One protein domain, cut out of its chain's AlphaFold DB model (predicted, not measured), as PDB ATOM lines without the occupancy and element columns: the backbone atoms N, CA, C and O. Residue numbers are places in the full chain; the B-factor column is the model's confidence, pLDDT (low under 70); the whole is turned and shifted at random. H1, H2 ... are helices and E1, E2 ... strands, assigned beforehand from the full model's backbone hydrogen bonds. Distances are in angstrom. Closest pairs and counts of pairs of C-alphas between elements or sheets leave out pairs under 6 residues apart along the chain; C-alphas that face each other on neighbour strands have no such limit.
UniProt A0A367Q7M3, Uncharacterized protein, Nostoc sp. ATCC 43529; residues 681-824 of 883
ATOM      1  N   ASP A 681      21.274  96.120  96.456       95.88
ATOM      2  CA  ASP A 681      20.601  97.003  95.495       95.88
ATOM      3  C   ASP A 681      19.071  96.902  95.617       95.88
ATOM      4  O   ASP A 681      18.388  97.918  95.751       95.88
ATOM      5  N   LEU A 682      18.529  95.682  95.666       96.44
ATOM      6  CA  LEU A 682      17.090  95.457  95.797       96.44
ATOM      7  C   LEU A 682      16.537  95.961  97.137       96.44
ATOM      8  O   LEU A 682      15.480  96.586  97.154       96.44
ATOM      9  N   GLN A 683      17.253  95.749  98.244       95.56
ATOM     10  CA  GLN A 683      16.910  96.310  99.555       95.56
ATOM     11  C   GLN A 683      16.814  97.831  99.491       95.56
ATOM     12  O   GLN A 683      15.788  98.393  99.865       95.56
ATOM     13  N   SER A 684      17.829  98.496  98.929       95.75
ATOM     14  CA  SER A 684      17.812  99.951  98.783       95.75
ATOM     15  C   SER A 684      16.636 100.433  97.928       95.75
ATOM     16  O   SER A 684      16.018 101.449  98.249       95.75
ATOM     17  N   LYS A 685      16.285  99.705  96.863       97.19
ATOM     18  CA  LYS A 685      15.117 100.020  96.027       97.19
ATOM     19  C   LYS A 685      13.795  99.851  96.782       97.19
ATOM     20  O   LYS A 685      12.932 100.715  96.648       97.19
ATOM     21  N   ILE A 686      13.646  98.799  97.590       96.88
ATOM     22  CA  ILE A 686      12.469  98.593  98.453       96.88
ATOM     23  C   ILE A 686      12.364  99.713  99.492       96.88
ATOM     24  O   ILE A 686      11.293 100.290  99.646       96.88
ATOM     25  N   ASP A 687      13.466 100.083 100.145       93.69
ATOM     26  CA  ASP A 687      13.479 101.149 101.153       93.69
ATOM     27  C   ASP A 687      13.131 102.518 100.540       93.69
ATOM     28  O   ASP A 687      12.363 103.300 101.105       93.69
ATOM     29  N   ASN A 688      13.660 102.807  99.347       95.12
ATOM     30  CA  ASN A 688      13.343 104.030  98.612       95.12
ATOM     31  C   ASN A 688      11.881 104.062  98.154       95.12
ATOM     32  O   ASN A 688      11.243 105.112  98.243       95.12
ATOM     33  N   TRP A 689      11.347 102.929  97.692       97.50
ATOM     34  CA  TRP A 689       9.934 102.781  97.348       97.50
ATOM     35  C   TRP A 689       9.039 103.000  98.570       97.50
ATOM     36  O   TRP A 689       8.139 103.833  98.515       97.50
ATOM     37  N   GLU A 690       9.335 102.342  99.694       95.19
ATOM     38  CA  GLU A 690       8.583 102.477 100.947       95.19
ATOM     39  C   GLU A 690       8.548 103.946 101.387       95.19
ATOM     40  O   GLU A 690       7.487 104.502 101.679       95.19
ATOM     41  N   LYS A 691       9.709 104.614 101.362       90.06
ATOM     42  CA  LYS A 691       9.825 106.041 101.664       90.06
ATOM     43  C   LYS A 691       8.998 106.895 100.703       90.06
ATOM     44  O   LYS A 691       8.317 107.810 101.162       90.06
ATOM     45  N   ALA A 692       9.054 106.635  99.397       93.00
ATOM     46  CA  ALA A 692       8.320 107.403  98.395       93.00
ATOM     47  C   ALA A 692       6.798 107.249  98.551       93.00
ATOM     48  O   ALA A 692       6.087 108.253  98.549       93.00
ATOM     49  N   GLU A 693       6.296 106.030  98.754       94.94
ATOM     50  CA  GLU A 693       4.868 105.768  98.971       94.94
ATOM     51  C   GLU A 693       4.368 106.374 100.290       94.94
ATOM     52  O   GLU A 693       3.331 107.041 100.309       94.94
ATOM     53  N   LYS A 694       5.148 106.266 101.378       87.62
ATOM     54  CA  LYS A 694       4.845 106.962 102.641       87.62
ATOM     55  C   LYS A 694       4.768 108.480 102.432       87.62
ATOM     56  O   LYS A 694       3.840 109.123 102.919       87.62
ATOM     57  N   GLN A 695       5.691 109.067 101.665       85.38
ATOM     58  CA  GLN A 695       5.655 110.499 101.348       85.38
ATOM     59  C   GLN A 695       4.446 110.895 100.491       85.38
ATOM     60  O   GLN A 695       3.879 111.959 100.731       85.38
ATOM     61  N   LYS A 696       3.996 110.057  99.548       91.12
ATOM     62  CA  LYS A 696       2.765 110.314  98.778       91.12
ATOM     63  C   LYS A 696       1.553 110.448  99.701       91.12
ATOM     64  O   LYS A 696       0.856 111.456  99.615       91.12
ATOM     65  N   ILE A 697       1.364 109.514 100.636       86.75
ATOM     66  CA  ILE A 697       0.264 109.545 101.618       86.75
ATOM     67  C   ILE A 697       0.354 110.795 102.510       86.75
ATOM     68  O   ILE A 697      -0.633 111.509 102.710       86.75
ATOM     69  N   LEU A 698       1.554 111.115 103.004       79.62
ATOM     70  CA  LEU A 698       1.784 112.300 103.839       79.62
ATOM     71  C   LEU A 698       1.581 113.617 103.069       79.62
ATOM     72  O   LEU A 698       1.149 114.614 103.650       79.62
ATOM     73  N   SER A 699       1.846 113.638 101.762       81.69
ATOM     74  CA  SER A 699       1.666 114.825 100.915       81.69
ATOM     75  C   SER A 699       0.202 115.126 100.581       81.69
ATOM     76  O   SER A 699      -0.134 116.281 100.334       81.69
ATOM     77  N   GLN A 700      -0.693 114.136 100.673       83.06
ATOM     78  CA  GLN A 700      -2.149 114.290 100.507       83.06
ATOM     79  C   GLN A 700      -2.816 114.937 101.739       83.06
ATOM     80  O   GLN A 700      -3.944 114.624 102.119       83.06
ATOM     81  N   THR A 701      -2.097 115.795 102.460       69.12
ATOM     82  CA  THR A 701      -2.605 116.466 103.660       69.12
ATOM     83  C   THR A 701      -3.362 117.720 103.275       69.12
ATOM     84  O   THR A 701      -2.823 118.578 102.580       69.12
ATOM     85  N   ASP A 702      -4.616 117.797 103.733       74.38
ATOM     86  CA  ASP A 702      -5.461 118.982 103.601       74.38
ATOM     87  C   ASP A 702      -4.638 120.222 104.010       74.38
ATOM     88  O   ASP A 702      -4.037 120.223 105.094       74.38
ATOM     89  N   PRO A 703      -4.568 121.273 103.171       76.31
ATOM     90  CA  PRO A 703      -3.918 122.533 103.520       76.31
ATOM     91  C   PRO A 703      -4.296 123.057 104.916       76.31
ATOM     92  O   PRO A 703      -3.459 123.663 105.594       76.31
ATOM     93  N   LYS A 704      -5.527 122.792 105.374       75.44
ATOM     94  CA  LYS A 704      -6.005 123.136 106.717       75.44
ATOM     95  C   LYS A 704      -5.292 122.337 107.811       75.44
ATOM     96  O   LYS A 704      -4.802 122.942 108.764       75.44
ATOM     97  N   ALA A 705      -5.151 121.024 107.638       74.88
ATOM     98  CA  ALA A 705      -4.404 120.171 108.559       74.88
ATOM     99  C   ALA A 705      -2.925 120.584 108.614       74.88
ATOM    100  O   ALA A 705      -2.371 120.733 109.696       74.88
ATOM    101  N   LYS A 706      -2.297 120.917 107.474       78.19
ATOM    102  CA  LYS A 706      -0.903 121.406 107.444       78.19
ATOM    103  C   LYS A 706      -0.686 122.645 108.325       78.19
ATOM    104  O   LYS A 706       0.323 122.742 109.022       78.19
ATOM    105  N   LYS A 707      -1.646 123.576 108.336       83.19
ATOM    106  CA  LYS A 707      -1.592 124.777 109.184       83.19
ATOM    107  C   LYS A 707      -1.660 124.434 110.676       83.19
ATOM    108  O   LYS A 707      -0.942 125.045 111.466       83.19
ATOM    109  N   GLU A 708      -2.497 123.472 111.059       81.50
ATOM    110  CA  GLU A 708      -2.591 122.997 112.445       81.50
ATOM    111  C   GLU A 708      -1.334 122.238 112.877       81.50
ATOM    112  O   GLU A 708      -0.839 122.472 113.977       81.50
ATOM    113  N   VAL A 709      -0.728 121.446 111.991       81.50
ATOM    114  CA  VAL A 709       0.556 120.767 112.237       81.50
ATOM    115  C   VAL A 709       1.689 121.747 112.447       81.50
ATOM    116  O   VAL A 709       2.455 121.610 113.396       81.50
ATOM    117  N   ASP A 710       1.808 122.759 111.589       85.44
ATOM    118  CA  ASP A 710       2.836 123.783 111.751       85.44
ATOM    119  C   ASP A 710       2.645 124.543 113.067       85.44
ATOM    120  O   ASP A 710       3.625 124.911 113.723       85.44
ATOM    121  N   ALA A 711       1.395 124.756 113.484       88.00
ATOM    122  CA  ALA A 711       1.076 125.385 114.754       88.00
ATOM    123  C   ALA A 711       1.395 124.468 115.955       88.00
ATOM    124  O   ALA A 711       2.029 124.935 116.906       88.00
ATOM    125  N   TYR A 712       1.075 123.173 115.886       88.62
ATOM    126  CA  TYR A 712       1.460 122.169 116.884       88.62
ATOM    127  C   TYR A 712       2.986 122.041 116.979       88.62
ATOM    128  O   TYR A 712       3.571 122.190 118.052       88.62
ATOM    129  N   LYS A 713       3.681 121.897 115.848       89.75
ATOM    130  CA  LYS A 713       5.146 121.853 115.778       89.75
ATOM    131  C   LYS A 713       5.758 123.120 116.364       89.75
ATOM    132  O   LYS A 713       6.709 123.036 117.134       89.75
ATOM    133  N   LYS A 714       5.247 124.312 116.046       92.00
ATOM    134  CA  LYS A 714       5.728 125.570 116.650       92.00
ATOM    135  C   LYS A 714       5.487 125.622 118.157       92.00
ATOM    136  O   LYS A 714       6.295 126.241 118.850       92.00
ATOM    137  N   SER A 715       4.443 124.957 118.648       92.75
ATOM    138  CA  SER A 715       4.166 124.878 120.078       92.75
ATOM    139  C   SER A 715       5.188 124.029 120.840       92.75
ATOM    140  O   SER A 715       5.500 124.386 121.960       92.75
ATOM    141  N   LEU A 716       5.797 122.993 120.256       93.12
ATOM    142  CA  LEU A 716       6.805 122.181 120.955       93.12
ATOM    143  C   LEU A 716       8.134 122.924 121.163       93.12
ATOM    144  O   LEU A 716       8.833 123.248 120.190       93.12
ATOM    145  N   ASP A 717       8.519 123.159 122.420       95.00
ATOM    146  CA  ASP A 717       9.727 123.902 122.794       95.00
ATOM    147  C   ASP A 717      10.899 122.980 123.149       95.00
ATOM    148  O   ASP A 717      11.263 122.801 124.308       95.00
ATOM    149  N   VAL A 718      11.536 122.409 122.125       94.75
ATOM    150  CA  VAL A 718      12.703 121.519 122.300       94.75
ATOM    151  C   VAL A 718      13.885 122.181 123.015       94.75
ATOM    152  O   VAL A 718      14.732 121.473 123.544       94.75
ATOM    153  N   ALA A 719      13.955 123.518 123.052       93.88
ATOM    154  CA  ALA A 719      14.986 124.239 123.798       93.88
ATOM    155  C   ALA A 719      14.747 124.209 125.318       93.88
ATOM    156  O   ALA A 719      15.687 124.393 126.085       93.88
ATOM    157  N   LYS A 720      13.504 123.961 125.747       95.31
ATOM    158  CA  LYS A 720      13.106 123.782 127.150       95.31
ATOM    159  C   LYS A 720      12.869 122.313 127.512       95.31
ATOM    160  O   LYS A 720      12.260 122.039 128.541       95.31
ATOM    161  N   ALA A 721      13.310 121.377 126.668       96.50
ATOM    162  CA  ALA A 721      13.207 119.958 126.974       96.50
ATOM    163  C   ALA A 721      14.010 119.639 128.243       96.50
ATOM    164  O   ALA A 721      15.184 120.000 128.353       96.50
ATOM    165  N   LYS A 722      13.371 118.966 129.199       96.56
ATOM    166  CA  LYS A 722      13.955 118.620 130.496       96.56
ATOM    167  C   LYS A 722      14.265 117.129 130.533       96.56
ATOM    168  O   LYS A 722      13.400 116.330 130.196       96.56
ATOM    169  N   LEU A 723      15.483 116.770 130.942       96.88
ATOM    170  CA  LEU A 723      15.830 115.392 131.292       96.88
ATOM    171  C   LEU A 723      15.229 115.082 132.669       96.88
ATOM    172  O   LEU A 723      15.628 115.684 133.666       96.88
ATOM    173  N   ASP A 724      14.268 114.172 132.713       95.81
ATOM    174  CA  ASP A 724      13.564 113.774 133.934       95.81
ATOM    175  C   ASP A 724      14.230 112.587 134.630       95.81
ATOM    176  O   ASP A 724      14.123 112.439 135.846       95.81
ATOM    177  N   GLY A 725      14.941 111.750 133.873       95.75
ATOM    178  CA  GLY A 725      15.642 110.584 134.395       95.75
ATOM    179  C   GLY A 725      16.609 109.994 133.376       95.75
ATOM    180  O   GLY A 725      16.438 110.158 132.172       95.75
ATOM    181  N   SER A 726      17.644 109.313 133.858       97.00
ATOM    182  CA  SER A 726      18.592 108.578 133.021       97.00
ATOM    183  C   SER A 726      18.992 107.284 133.722       97.00
ATOM    184  O   SER A 726      19.251 107.288 134.927       97.00
ATOM    185  N   GLY A 727      19.037 106.181 132.978       95.69
ATOM    186  CA  GLY A 727      19.441 104.874 133.488       95.69
ATOM    187  C   GLY A 727      20.278 104.088 132.483       95.69
ATOM    188  O   GLY A 727      20.129 104.238 131.272       95.69
ATOM    189  N   GLN A 728      21.162 103.231 132.992       96.38
ATOM    190  CA  GLN A 728      21.931 102.281 132.186       96.38
ATOM    191  C   GLN A 728      21.171 100.957 132.083       96.38
ATOM    192  O   GLN A 728      20.771 100.382 133.093       96.38
ATOM    193  N   TYR A 729      21.012 100.453 130.864       95.38
ATOM    194  CA  TYR A 729      20.318  99.205 130.566       95.38
ATOM    195  C   TYR A 729      21.150  98.339 129.624       95.38
ATOM    196  O   TYR A 729      22.124  98.792 129.025       95.38
ATOM    197  N   LYS A 730      20.755  97.073 129.475       91.31
ATOM    198  CA  LYS A 730      21.285  96.188 128.437       91.31
ATOM    199  C   LYS A 730      20.179  95.858 127.447       91.31
ATOM    200  O   LYS A 730      19.161  95.299 127.842       91.31
ATOM    201  N   MET A 731      20.393  96.164 126.172       80.38
ATOM    202  CA  MET A 731      19.472  95.823 125.087       80.38
ATOM    203  C   MET A 731      20.216  94.922 124.099       80.38
ATOM    204  O   MET A 731      21.243  95.312 123.550       80.38
ATOM    205  N   GLY A 732      19.775  93.667 123.961       81.75
ATOM    206  CA  GLY A 732      20.509  92.658 123.180       81.75
ATOM    207  C   GLY A 732      21.921  92.367 123.714       81.75
ATOM    208  O   GLY A 732      22.823  92.068 122.942       81.75
ATOM    209  N   GLY A 733      22.142  92.522 125.024       85.62
ATOM    210  CA  GLY A 733      23.455  92.350 125.658       85.62
ATOM    211  C   GLY A 733      24.393  93.559 125.548       85.62
ATOM    212  O   GLY A 733      25.381  93.609 126.280       85.62
ATOM    213  N   MET A 734      24.068  94.558 124.721       84.44
ATOM    214  CA  MET A 734      24.847  95.793 124.603       84.44
ATOM    215  C   MET A 734      24.396  96.835 125.634       84.44
ATOM    216  O   MET A 734      23.189  96.984 125.851       84.44
ATOM    217  N   PRO A 735      25.330  97.561 126.277       91.62
ATOM    218  CA  PRO A 735      24.984  98.651 127.177       91.62
ATOM    219  C   PRO A 735      24.353  99.808 126.392       91.62
ATOM    220  O   PRO A 735      24.880 100.242 125.366       91.62
ATOM    221  N   VAL A 736      23.225 100.309 126.886       95.75
ATOM    222  CA  VAL A 736      22.517 101.479 126.356       95.75
ATOM    223  C   VAL A 736      22.141 102.411 127.504       95.75
ATOM    224  O   VAL A 736      21.838 101.957 128.607       95.75
ATOM    225  N   THR A 737      22.129 103.715 127.246       96.88
ATOM    226  CA  THR A 737      21.596 104.707 128.192       96.88
ATOM    227  C   THR A 737      20.178 105.057 127.775       96.88
ATOM    228  O   THR A 737      19.960 105.416 126.621       96.88
ATOM    229  N   VAL A 738      19.210 104.947 128.677       97.12
ATOM    230  CA  VAL A 738      17.833 105.388 128.430       97.12
ATOM    231  C   VAL A 738      17.628 106.703 129.164       97.12
ATOM    232  O   VAL A 738      17.759 106.749 130.384       97.12
ATOM    233  N   GLU A 739      17.338 107.758 128.411       97.44
ATOM    234  CA  GLU A 739      17.130 109.126 128.877       97.44
ATOM    235  C   GLU A 739      15.651 109.507 128.694       97.44
ATOM    236  O   GLU A 739      15.126 109.505 127.577       97.44
ATOM    237  N   ASP A 740      14.971 109.830 129.790       97.19
ATOM    238  CA  ASP A 740      13.568 110.241 129.807       97.19
ATOM    239  C   ASP A 740      13.482 111.766 129.695       97.19
ATOM    240  O   ASP A 740      13.995 112.476 130.559       97.19
ATOM    241  N   TYR A 741      12.832 112.275 128.648       97.50
ATOM    242  CA  TYR A 741      12.671 113.708 128.406       97.50
ATOM    243  C   TYR A 741      11.207 114.141 128.425       97.50
ATOM    244  O   TYR A 741      10.366 113.504 127.791       97.50
ATOM    245  N   THR A 742      10.939 115.297 129.035       97.00
ATOM    246  CA  THR A 742       9.687 116.050 128.879       97.00
ATOM    247  C   THR A 742       9.920 117.267 127.983       97.00
ATOM    248  O   THR A 742      10.788 118.097 128.257       97.00
ATOM    249  N   ILE A 743       9.142 117.391 126.906       96.56
ATOM    250  CA  ILE A 743       9.179 118.510 125.955       96.56
ATOM    251  C   ILE A 743       7.904 119.343 126.135       96.56
ATOM    252  O   ILE A 743       6.825 118.864 125.776       96.56
ATOM    253  N   PRO A 744       8.005 120.586 126.640       95.50
ATOM    254  CA  PRO A 744       6.821 121.373 126.927       95.50
ATOM    255  C   PRO A 744       6.208 122.021 125.689       95.50
ATOM    256  O   PRO A 744       6.900 122.341 124.710       95.50
ATOM    257  N   HIS A 745       4.907 122.292 125.769       92.62
ATOM    258  CA  HIS A 745       4.224 123.157 124.811       92.62
ATOM    259  C   HIS A 745       4.329 124.635 125.219       92.62
ATOM    260  O   HIS A 745       4.089 125.018 126.359       92.62
ATOM    261  N   LYS A 746       4.604 125.519 124.256       91.75
ATOM    262  CA  LYS A 746       4.540 126.984 124.412       91.75
ATOM    263  C   LYS A 746       3.114 127.491 124.622       91.75
ATOM    264  O   LYS A 746       2.931 128.630 125.032       91.75
ATOM    265  N   ASN A 747       2.118 126.684 124.263       84.94
ATOM    266  CA  ASN A 747       0.702 127.012 124.351       84.94
ATOM    267  C   ASN A 747      -0.062 125.771 124.831       84.94
ATOM    268  O   ASN A 747       0.009 124.730 124.179       84.94
ATOM    269  N   SER A 748      -0.817 125.908 125.921       84.56
ATOM    270  CA  SER A 748      -1.611 124.837 126.542       84.56
ATOM    271  C   SER A 748      -2.736 124.286 125.657       84.56
ATOM    272  O   SER A 748      -3.283 123.229 125.956       84.56
ATOM    273  N   LYS A 749      -3.068 124.951 124.538       88.00
ATOM    274  CA  LYS A 749      -4.070 124.487 123.562       88.00
ATOM    275  C   LYS A 749      -3.781 123.085 123.001       88.00
ATOM    276  O   LYS A 749      -4.717 122.407 122.594       88.00
ATOM    277  N   TYR A 750      -2.518 122.660 122.950       84.19
ATOM    278  CA  TYR A 750      -2.109 121.391 122.334       84.19
ATOM    279  C   TYR A 750      -1.936 120.232 123.325       84.19
ATOM    280  O   TYR A 750      -1.373 119.205 122.967       84.19
ATOM    281  N   GLY A 751      -2.463 120.375 124.545       86.06
ATOM    282  CA  GLY A 751      -2.492 119.305 125.537       86.06
ATOM    283  C   GLY A 751      -1.289 119.301 126.479       86.06
ATOM    284  O   GLY A 751      -0.672 120.335 126.735       86.06
ATOM    285  N   ALA A 752      -1.028 118.131 127.063       90.00
ATOM    286  CA  ALA A 752       0.048 117.918 128.024       90.00
ATOM    287  C   ALA A 752       1.419 117.834 127.337       90.00
ATOM    288  O   ALA A 752       1.519 117.490 126.163       90.00
ATOM    289  N   ASP A 753       2.477 118.102 128.100       93.75
ATOM    290  CA  ASP A 753       3.854 117.990 127.622       93.75
ATOM    291  C   ASP A 753       4.178 116.575 127.115       93.75
ATOM    292  O   ASP A 753       3.733 115.564 127.671       93.75
ATOM    293  N   ILE A 754       5.009 116.497 126.074       94.31
ATOM    294  CA  ILE A 754       5.405 115.216 125.486       94.31
ATOM    295  C   ILE A 754       6.468 114.568 126.356       94.31
ATOM    296  O   ILE A 754       7.550 115.126 126.525       94.31
ATOM    297  N   LYS A 755       6.202 113.343 126.805       96.00
ATOM    298  CA  LYS A 755       7.200 112.476 127.434       96.00
ATOM    299  C   LYS A 755       7.755 111.495 126.411       96.00
ATOM    300  O   LYS A 755       6.991 110.745 125.806       96.00
ATOM    301  N   VAL A 756       9.070 111.482 126.231       96.62
ATOM    302  CA  VAL A 756       9.758 110.600 125.282       96.62
ATOM    303  C   VAL A 756      10.936 109.904 125.953       96.62
ATOM    304  O   VAL A 756      11.660 110.513 126.737       96.62
ATOM    305  N   LYS A 757      11.140 108.627 125.621       97.12
ATOM    306  CA  LYS A 757      12.319 107.861 126.034       97.12
ATOM    307  C   LYS A 757      13.313 107.819 124.881       97.12
ATOM    308  O   LYS A 757      13.021 107.222 123.844       97.12
ATOM    309  N   LEU A 758      14.465 108.454 125.052       97.00
ATOM    310  CA  LEU A 758      15.575 108.382 124.111       97.00
ATOM    311  C   LEU A 758      16.541 107.278 124.548       97.00
ATOM    312  O   LEU A 758      17.040 107.283 125.667       97.00
ATOM    313  N   ILE A 759      16.829 106.334 123.661       96.00
ATOM    314  CA  ILE A 759      17.803 105.267 123.878       96.00
ATOM    315  C   ILE A 759      19.085 105.655 123.156       96.00
ATOM    316  O   ILE A 759      19.118 105.713 121.927       96.00
ATOM    317  N   LYS A 760      20.142 105.904 123.919       96.31
ATOM    318  CA  LYS A 760      21.482 106.189 123.424       96.31
ATOM    319  C   LYS A 760      22.311 104.912 123.402       96.31
ATOM    320  O   LYS A 760      22.547 104.305 124.451       96.31
ATOM    321  N   ASN A 761      22.742 104.491 122.219       92.62
ATOM    322  CA  ASN A 761      23.581 103.304 122.074       92.62
ATOM    323  C   ASN A 761      25.049 103.599 122.442       92.62
ATOM    324  O   ASN A 761      25.443 104.744 122.676       92.62
ATOM    325  N   MET A 762      25.881 102.557 122.481       90.06
ATOM    326  CA  MET A 762      27.310 102.676 122.805       90.06
ATOM    327  C   MET A 762      28.125 103.508 121.798       90.06
ATOM    328  O   MET A 762      29.212 103.971 122.131       90.06
ATOM    329  N   PHE A 763      27.599 103.732 120.591       89.06
ATOM    330  CA  PHE A 763      28.193 104.608 119.575       89.06
ATOM    331  C   PHE A 763      27.732 106.066 119.724       89.06
ATOM    332  O   PHE A 763      28.105 106.933 118.937       89.06
ATOM    333  N   GLY A 764      26.929 106.346 120.754       89.31
ATOM    334  CA  GLY A 764      26.398 107.660 121.064       89.31
ATOM    335  C   GLY A 764      25.161 108.039 120.259       89.31
ATOM    336  O   GLY A 764      24.657 109.128 120.487       89.31
ATOM    337  N   GLU A 765      24.656 107.193 119.363       94.38
ATOM    338  CA  GLU A 765      23.478 107.473 118.536       94.38
ATOM    339  C   GLU A 765      22.185 107.323 119.338       94.38
ATOM    340  O   GLU A 765      22.086 106.467 120.218       94.38
ATOM    341  N   TYR A 766      21.179 108.131 119.006       96.31
ATOM    342  CA  TYR A 766      19.883 108.115 119.675       96.31
ATOM    343  C   TYR A 766      18.843 107.311 118.891       96.31
ATOM    344  O   TYR A 766      18.821 107.323 117.664       96.31
ATOM    345  N   SER A 767      17.915 106.676 119.597       94.44
ATOM    346  CA  SER A 767      16.685 106.123 119.031       94.44
ATOM    347  C   SER A 767      15.498 106.365 119.960       94.44
ATOM    348  O   SER A 767      15.689 106.571 121.156       94.44
ATOM    349  N   PHE A 768      14.273 106.393 119.439       96.12
ATOM    350  CA  PHE A 768      13.060 106.485 120.262       96.12
ATOM    351  C   PHE A 768      11.872 105.840 119.560       96.12
ATOM    352  O   PHE A 768      11.818 105.844 118.333       96.12
ATOM    353  N   ALA A 769      10.915 105.319 120.325       90.25
ATOM    354  CA  ALA A 769       9.624 104.905 119.787       90.25
ATOM    355  C   ALA A 769       8.701 106.128 119.689       90.25
ATOM    356  O   ALA A 769       8.455 106.797 120.695       90.25
ATOM    357  N   GLY A 770       8.236 106.444 118.482       87.69
ATOM    358  CA  GLY A 770       7.233 107.473 118.249       87.69
ATOM    359  C   GLY A 770       5.846 107.062 118.765       87.69
ATOM    360  O   GLY A 770       5.617 105.896 119.095       87.69
ATOM    361  N   PRO A 771       4.888 108.002 118.830       83.25
ATOM    362  CA  PRO A 771       3.496 107.709 119.184       83.25
ATOM    363  C   PRO A 771       2.784 106.826 118.139       83.25
ATOM    364  O   PRO A 771       1.778 106.198 118.448       83.25
ATOM    365  N   ASP A 772       3.341 106.722 116.930       73.06
ATOM    366  CA  ASP A 772       2.958 105.771 115.882       73.06
ATOM    367  C   ASP A 772       3.462 104.333 116.137       73.06
ATOM    368  O   ASP A 772       3.132 103.419 115.382       73.06
ATOM    369  N   GLY A 773       4.250 104.119 117.195       76.81
ATOM    370  CA  GLY A 773       4.876 102.840 117.528       76.81
ATOM    371  C   GLY A 773       6.142 102.531 116.724       76.81
ATOM    372  O   GLY A 773       6.738 101.473 116.932       76.81
ATOM    373  N   ILE A 774       6.580 103.430 115.834       75.81
ATOM    374  CA  ILE A 774       7.770 103.238 114.998       75.81
ATOM    375  C   ILE A 774       9.017 103.658 115.779       75.81
ATOM    376  O   ILE A 774       9.065 104.723 116.393       75.81
ATOM    377  N   VAL A 775      10.068 102.836 115.738       85.81
ATOM    378  CA  VAL A 775      11.372 103.205 116.304       85.81
ATOM    379  C   VAL A 775      12.146 104.056 115.300       85.81
ATOM    380  O   VAL A 775      12.488 103.612 114.205       85.81
ATOM    381  N   HIS A 776      12.465 105.288 115.680       85.94
ATOM    382  CA  HIS A 776      13.248 106.213 114.873       85.94
ATOM    383  C   HIS A 776      14.703 106.226 115.325       85.94
ATOM    384  O   HIS A 776      15.011 106.744 116.396       85.94
ATOM    385  N   ASN A 777      15.599 105.725 114.477       89.69
ATOM    386  CA  ASN A 777      17.044 105.820 114.684       89.69
ATOM    387  C   ASN A 777      17.574 107.171 114.187       89.69
ATOM    388  O   ASN A 777      17.228 107.634 113.096       89.69
ATOM    389  N   ILE A 778      18.423 107.806 114.987       91.62
ATOM    390  CA  ILE A 778      19.038 109.103 114.724       91.62
ATOM    391  C   ILE A 778      20.557 108.880 114.722       91.62
ATOM    392  O   ILE A 778      21.139 108.760 115.803       91.62
ATOM    393  N   PRO A 779      21.211 108.838 113.541       83.12
ATOM    394  CA  PRO A 779      22.647 108.570 113.392       83.12
ATOM    395  C   PRO A 779      23.478 109.805 113.777       83.12
ATOM    396  O   PRO A 779      24.221 110.386 112.990       83.12
ATOM    397  N   SER A 780      23.244 110.313 114.980       83.44
ATOM    398  CA  SER A 780      23.902 111.473 115.551       83.44
ATOM    399  C   SER A 780      23.798 111.384 117.062       83.44
ATOM    400  O   SER A 780      22.699 111.258 117.599       83.44
ATOM    401  N   GLY A 781      24.926 111.545 117.753       86.94
ATOM    402  CA  GLY A 781      24.925 111.723 119.205       86.94
ATOM    403  C   GLY A 781      24.560 113.121 119.679       86.94
ATOM    404  O   GLY A 781      24.686 113.429 120.864       86.94
ATOM    405  N   ASN A 782      24.097 113.986 118.773       95.00
ATOM    406  CA  ASN A 782      23.620 115.311 119.121       95.00
ATOM    407  C   ASN A 782      22.166 115.245 119.619       95.00
ATOM    408  O   ASN A 782      21.229 115.077 118.835       95.00
ATOM    409  N   LEU A 783      21.981 115.458 120.922       94.25
ATOM    410  CA  LEU A 783      20.670 115.480 121.574       94.25
ATOM    411  C   LEU A 783      19.694 116.482 120.933       94.25
ATOM    412  O   LEU A 783      18.509 116.194 120.789       94.25
ATOM    413  N   THR A 784      20.170 117.652 120.492       94.25
ATOM    414  CA  THR A 784      19.303 118.652 119.846       94.25
ATOM    415  C   THR A 784      18.744 118.121 118.526       94.25
ATOM    416  O   THR A 784      17.574 118.349 118.211       94.25
ATOM    417  N   THR A 785      19.549 117.385 117.757       92.81
ATOM    418  CA  THR A 785      19.090 116.701 116.540       92.81
ATOM    419  C   THR A 785      18.036 115.646 116.872       92.81
ATOM    420  O   THR A 785      16.995 115.606 116.213       92.81
ATOM    421  N   ALA A 786      18.257 114.855 117.927       93.50
ATOM    422  CA  ALA A 786      17.300 113.855 118.392       93.50
ATOM    423  C   ALA A 786      15.960 114.483 118.806       93.50
ATOM    424  O   ALA A 786      14.913 114.113 118.277       93.50
ATOM    425  N   LEU A 787      15.979 115.515 119.653       95.50
ATOM    426  CA  LEU A 787      14.772 116.210 120.110       95.50
ATOM    427  C   LEU A 787      14.034 116.934 118.974       95.50
ATOM    428  O   LEU A 787      12.803 116.942 118.939       95.50
ATOM    429  N   ARG A 788      14.747 117.505 117.991       93.56
ATOM    430  CA  ARG A 788      14.114 118.054 116.775       93.56
ATOM    431  C   ARG A 788      13.396 116.969 115.976       93.56
ATOM    432  O   ARG A 788      12.321 117.241 115.439       93.56
ATOM    433  N   LYS A 789      13.964 115.759 115.910       91.81
ATOM    434  CA  LYS A 789      13.329 114.613 115.255       91.81
ATOM    435  C   LYS A 789      12.090 114.146 116.021       91.81
ATOM    436  O   LYS A 789      11.060 113.968 115.378       91.81
ATOM    437  N   VAL A 790      12.146 114.056 117.354       93.19
ATOM    438  CA  VAL A 790      10.970 113.790 118.210       93.19
ATOM    439  C   VAL A 790       9.863 114.801 117.927       93.19
ATOM    440  O   VAL A 790       8.749 114.423 117.579       93.19
ATOM    441  N   LYS A 791      10.186 116.097 117.985       93.69
ATOM    442  CA  LYS A 791       9.243 117.184 117.698       93.69
ATOM    443  C   LYS A 791       8.588 117.057 116.326       93.69
ATOM    444  O   LYS A 791       7.412 117.369 116.183       93.69
ATOM    445  N   GLN A 792       9.347 116.651 115.311       88.25
ATOM    446  CA  GLN A 792       8.793 116.412 113.985       88.25
ATOM    447  C   GLN A 792       7.835 115.217 113.990       88.25
ATOM    448  O   GLN A 792       6.704 115.374 113.558       88.25
ATOM    449  N   VAL A 793       8.258 114.073 114.532       87.50
ATOM    450  CA  VAL A 793       7.457 112.837 114.561       87.50
ATOM    451  C   VAL A 793       6.137 113.031 115.308       87.50
ATOM    452  O   VAL A 793       5.090 112.649 114.803       87.50
ATOM    453  N   TYR A 794       6.150 113.675 116.475       90.44
ATOM    454  CA  TYR A 794       4.918 113.921 117.228       90.44
ATOM    455  C   TYR A 794       3.993 114.929 116.540       90.44
ATOM    456  O   TYR A 794       2.778 114.775 116.603       90.44
ATOM    457  N   ALA A 795       4.539 115.940 115.855       85.38
ATOM    458  CA  ALA A 795       3.717 116.849 115.059       85.38
ATOM    459  C   ALA A 795       3.072 116.144 113.861       85.38
ATOM    460  O   ALA A 795       1.901 116.376 113.565       85.38
ATOM    461  N   ASP A 796       3.819 115.252 113.213       78.81
ATOM    462  CA  ASP A 796       3.309 114.427 112.125       78.81
ATOM    463  C   ASP A 796       2.251 113.432 112.654       78.81
ATOM    464  O   ASP A 796       1.254 113.187 111.980       78.81
ATOM    465  N   HIS A 797       2.385 112.903 113.872       83.12
ATOM    466  CA  HIS A 797       1.375 112.031 114.483       83.12
ATOM    467  C   HIS A 797       0.059 112.753 114.789       83.12
ATOM    468  O   HIS A 797      -1.001 112.274 114.395       83.12
ATOM    469  N   GLU A 798       0.112 113.924 115.428       81.50
ATOM    470  CA  GLU A 798      -1.089 114.727 115.701       81.50
ATOM    471  C   GLU A 798      -1.821 115.135 114.422       81.50
ATOM    472  O   GLU A 798      -3.046 115.133 114.384       81.50
ATOM    473  N   SER A 799      -1.085 115.379 113.330       72.19
ATOM    474  CA  SER A 799      -1.683 115.621 112.008       72.19
ATOM    475  C   SER A 799      -2.562 114.486 111.498       72.19
ATOM    476  O   SER A 799      -3.449 114.694 110.669       72.19
ATOM    477  N   ASN A 800      -2.258 113.273 111.955       69.38
ATOM    478  CA  ASN A 800      -2.818 112.039 111.449       69.38
ATOM    479  C   ASN A 800      -3.849 111.433 112.411       69.38
ATOM    480  O   ASN A 800      -4.574 110.526 111.985       69.38
ATOM    481  N   GLN A 801      -3.967 111.936 113.650       70.06
ATOM    482  CA  GLN A 801      -5.012 111.531 114.590       70.06
ATOM    483  C   GLN A 801      -6.396 111.861 114.002       70.06
ATOM    484  O   GLN A 801      -6.770 113.018 113.851       70.06
ATOM    485  N   GLY A 802      -7.146 110.820 113.621       65.19
ATOM    486  CA  GLY A 802      -8.486 110.925 113.027       65.19
ATOM    487  C   GLY A 802      -8.574 110.676 111.514       65.19
ATOM    488  O   GLY A 802      -9.673 110.700 110.968       65.19
ATOM    489  N   SER A 803      -7.460 110.394 110.824       65.56
ATOM    490  CA  SER A 803      -7.451 110.089 109.383       65.56
ATOM    491  C   SER A 803      -7.104 108.621 109.093       65.56
ATOM    492  O   SER A 803      -6.299 108.011 109.796       65.56
ATOM    493  N   ASN A 804      -7.638 108.049 108.003       79.81
ATOM    494  CA  ASN A 804      -7.293 106.693 107.536       79.81
ATOM    495  C   ASN A 804      -5.789 106.513 107.203       79.81
ATOM    496  O   ASN A 804      -5.342 105.385 106.990       79.81
ATOM    497  N   LYS A 805      -4.988 107.589 107.214       81.62
ATOM    498  CA  LYS A 805      -3.577 107.617 106.803       81.62
ATOM    499  C   LYS A 805      -2.661 106.757 107.656       81.62
ATOM    500  O   LYS A 805      -1.791 106.099 107.104       81.62
ATOM    501  N   ALA A 806      -2.855 106.712 108.976       76.62
ATOM    502  CA  ALA A 806      -2.034 105.856 109.839       76.62
ATOM    503  C   ALA A 806      -2.160 104.376 109.431       76.62
ATOM    504  O   ALA A 806      -1.167 103.653 109.358       76.62
ATOM    505  N   SER A 807      -3.376 103.950 109.067       83.69
ATOM    506  CA  SER A 807      -3.618 102.600 108.549       83.69
ATOM    507  C   SER A 807      -2.981 102.375 107.172       83.69
ATOM    508  O   SER A 807      -2.484 101.287 106.903       83.69
ATOM    509  N   GLU A 808      -2.950 103.390 106.305       89.31
ATOM    510  CA  GLU A 808      -2.327 103.307 104.979       89.31
ATOM    511  C   GLU A 808      -0.798 103.284 105.052       89.31
ATOM    512  O   GLU A 808      -0.170 102.458 104.395       89.31
ATOM    513  N   LEU A 809      -0.192 104.118 105.902       85.50
ATOM    514  CA  LEU A 809       1.250 104.110 106.162       85.50
ATOM    515  C   LEU A 809       1.699 102.752 106.706       85.50
ATOM    516  O   LEU A 809       2.689 102.199 106.224       85.50
ATOM    517  N   LYS A 810       0.926 102.186 107.643       85.12
ATOM    518  CA  LYS A 810       1.159 100.837 108.161       85.12
ATOM    519  C   LYS A 810       1.030  99.775 107.069       85.12
ATOM    520  O   LYS A 810       1.876  98.899 106.993       85.12
ATOM    521  N   LYS A 811       0.046  99.875 106.166       92.75
ATOM    522  CA  LYS A 811      -0.074  98.951 105.019       92.75
ATOM    523  C   LYS A 811       1.151  98.988 104.100       92.75
ATOM    524  O   LYS A 811       1.551  97.936 103.610       92.75
ATOM    525  N   ILE A 812       1.736 100.163 103.845       94.75
ATOM    526  CA  ILE A 812       2.963 100.286 103.036       94.75
ATOM    527  C   ILE A 812       4.154  99.633 103.743       94.75
ATOM    528  O   ILE A 812       4.913  98.900 103.111       94.75
ATOM    529  N   GLU A 813       4.288  99.852 105.048       91.12
ATOM    530  CA  GLU A 813       5.325  99.220 105.865       91.12
ATOM    531  C   GLU A 813       5.168  97.699 105.914       91.12
ATOM    532  O   GLU A 813       6.120  96.976 105.630       91.12
ATOM    533  N   ASP A 814       3.950  97.210 106.159       93.19
ATOM    534  CA  ASP A 814       3.621  95.786 106.146       93.19
ATOM    535  C   ASP A 814       3.953  95.168 104.779       93.19
ATOM    536  O   ASP A 814       4.506  94.074 104.702       93.19
ATOM    537  N   LYS A 815       3.652  95.868 103.679       97.19
ATOM    538  CA  LYS A 815       3.991  95.440 102.316       97.19
ATOM    539  C   LYS A 815       5.504  95.354 102.089       97.19
ATOM    540  O   LYS A 815       5.981  94.338 101.581       97.19
ATOM    541  N   ALA A 816       6.257  96.379 102.490       96.12
ATOM    542  CA  ALA A 816       7.718  96.367 102.414       96.12
ATOM    543  C   ALA A 816       8.309  95.229 103.262       96.12
ATOM    544  O   ALA A 816       9.188  94.502 102.798       96.12
ATOM    545  N   GLN A 817       7.784  95.020 104.472       94.81
ATOM    546  CA  GLN A 817       8.239  93.961 105.364       94.81
ATOM    547  C   GLN A 817       7.953  92.569 104.794       94.81
ATOM    548  O   GLN A 817       8.856  91.741 104.762       94.81
ATOM    549  N   LYS A 818       6.756  92.322 104.245       96.75
ATOM    550  CA  LYS A 818       6.438  91.058 103.555       96.75
ATOM    551  C   LYS A 818       7.387  90.789 102.386       96.75
ATOM    552  O   LYS A 818       7.800  89.647 102.193       96.75
ATOM    553  N   ALA A 819       7.756  91.822 101.622       97.31
ATOM    554  CA  ALA A 819       8.735  91.689 100.546       97.31
ATOM    555  C   ALA A 819      10.112  91.271 101.083       97.31
ATOM    556  O   ALA A 819      10.723  90.347 100.540       97.31
ATOM    557  N   ARG A 820      10.569  91.888 102.183       95.69
ATOM    558  CA  ARG A 820      11.823  91.513 102.856       95.69
ATOM    559  C   ARG A 820      11.777  90.084 103.400       95.69
ATOM    560  O   ARG A 820      12.722  89.324 103.190       95.69
ATOM    561  N   ASP A 821      10.674  89.697 104.031       94.06
ATOM    562  CA  ASP A 821      10.483  88.353 104.565       94.06
ATOM    563  C   ASP A 821      10.542  87.318 103.439       94.06
ATOM    564  O   ASP A 821      11.313  86.365 103.516       94.06
ATOM    565  N   VAL A 822       9.791  87.509 102.353       95.81
ATOM    566  CA  VAL A 822       9.755  86.544 101.246       95.81
ATOM    567  C   VAL A 822      11.091  86.452 100.523       95.81
ATOM    568  O   VAL A 822      11.532  85.343 100.242       95.81
ATOM    569  N   LEU A 823      11.736  87.576 100.211       95.44
ATOM    570  CA  LEU A 823      12.923  87.573  99.355       95.44
ATOM    571  C   LEU A 823      14.211  87.316 100.120       95.44
ATOM    572  O   LEU A 823      15.121  86.695  99.579       95.44
ATOM    573  N   PHE A 824      14.318  87.794 101.354       91.94
ATOM    574  CA  PHE A 824      15.606  87.852 102.025       91.94
ATOM    575  C   PHE A 824      15.720  86.862 103.183       91.94
ATOM    576  O   PHE A 824      16.732  86.166 103.268       91.94
TER     577      PHE A 824
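Overview. This is residues 681 to 824 of the 883 residues of an uncharacterized protein of Nostoc sp. ATCC 43529 (UniProt A0A367Q7M3). A strongly twisted sheet of five strands curls round helix H3, and apart from this sheet H1 and H4 form a second part, two long helices side by side that run opposite ways. H2 follows H1 and packs on residues 791 to 799 of H3, on the way from the helix pair to the sheet. The printed part has 144 residues, with four named helices and five named strands in the order H1 H2 E1 E2 E3 E4 E5 H3 H4; the sheet's order is E1 E2 E3 E4 E5, antiparallel throughout, and the class is mixed, helices and strands. The whole is compact, with a radius of gyration of the C-alphas of 16.8 A, and flat in outline, spanning 46 by 43 by 20 A.

Along the chain. E1 is residues 722 to 731, 24.1 A long, and bends by 62 degrees at residue 728; its C-alpha 722 is at (13.955, 118.620, 130.496). E2 is residues 734 to 743, 27.6 A, and E3 residues 754 to 760, 18.6 A. E4, residues 766 to 769, and E5, residues 775 to 778, are shorter. H3 is residues 783 to 800, 25.8 A. H2 is residues 703 to 715, 18.6 A. H1 is residues 681 to 699, 26.6 A, from C-alpha 681 at (20.601, 97.003, 95.495). H4 is residues 805 to 823, 27.0 A, ending at C-alpha 823 at (12.923, 87.573, 99.355).

Arrangement. The strands form a meander, each the antiparallel neighbour of the one before, and each successive pair is a hairpin. Within hydrogen-bond range are N 724 and O 740 of E1 and E2, 2.8 A; N 739 and O 758 of E2 and E3, 2.8 A; N 759 and O 767 of E3 and E4, 2.8 A; and N 776 and O 768 of E5 and E4, 2.8 A. H3 is on one face of the sheet, giving two layers, a helix over a sheet; the closest C-alphas of E5 and H3 are those of Ile 778 and Ala 786, 6.2 A. H2 touches H3, the closest C-alphas being those of Lys 713 and Ala 795, 5.3 A; they run opposite ways at a steep tilt of 36 degrees, only just steep. H1 touches H4 at a shallow tilt of 9 degrees, opposite ways, with the C-alphas of Lys 694 and Leu 809 closest, 5.8 A. H1, H2 and H4 are not on the sheet. Every O i to N i+4 pair is within hydrogen-bond range in H1, H2 and H4; in H3, 13 of 14 are.

Size, cuts and confidence. The two C-alphas farthest apart, those of Ser 748 and Leu 823, are 48.4 A apart. The printed part has no cut and no long link. Its mean pLDDT is 89.4, with residues 701, 800 and 802 to 803 under 70.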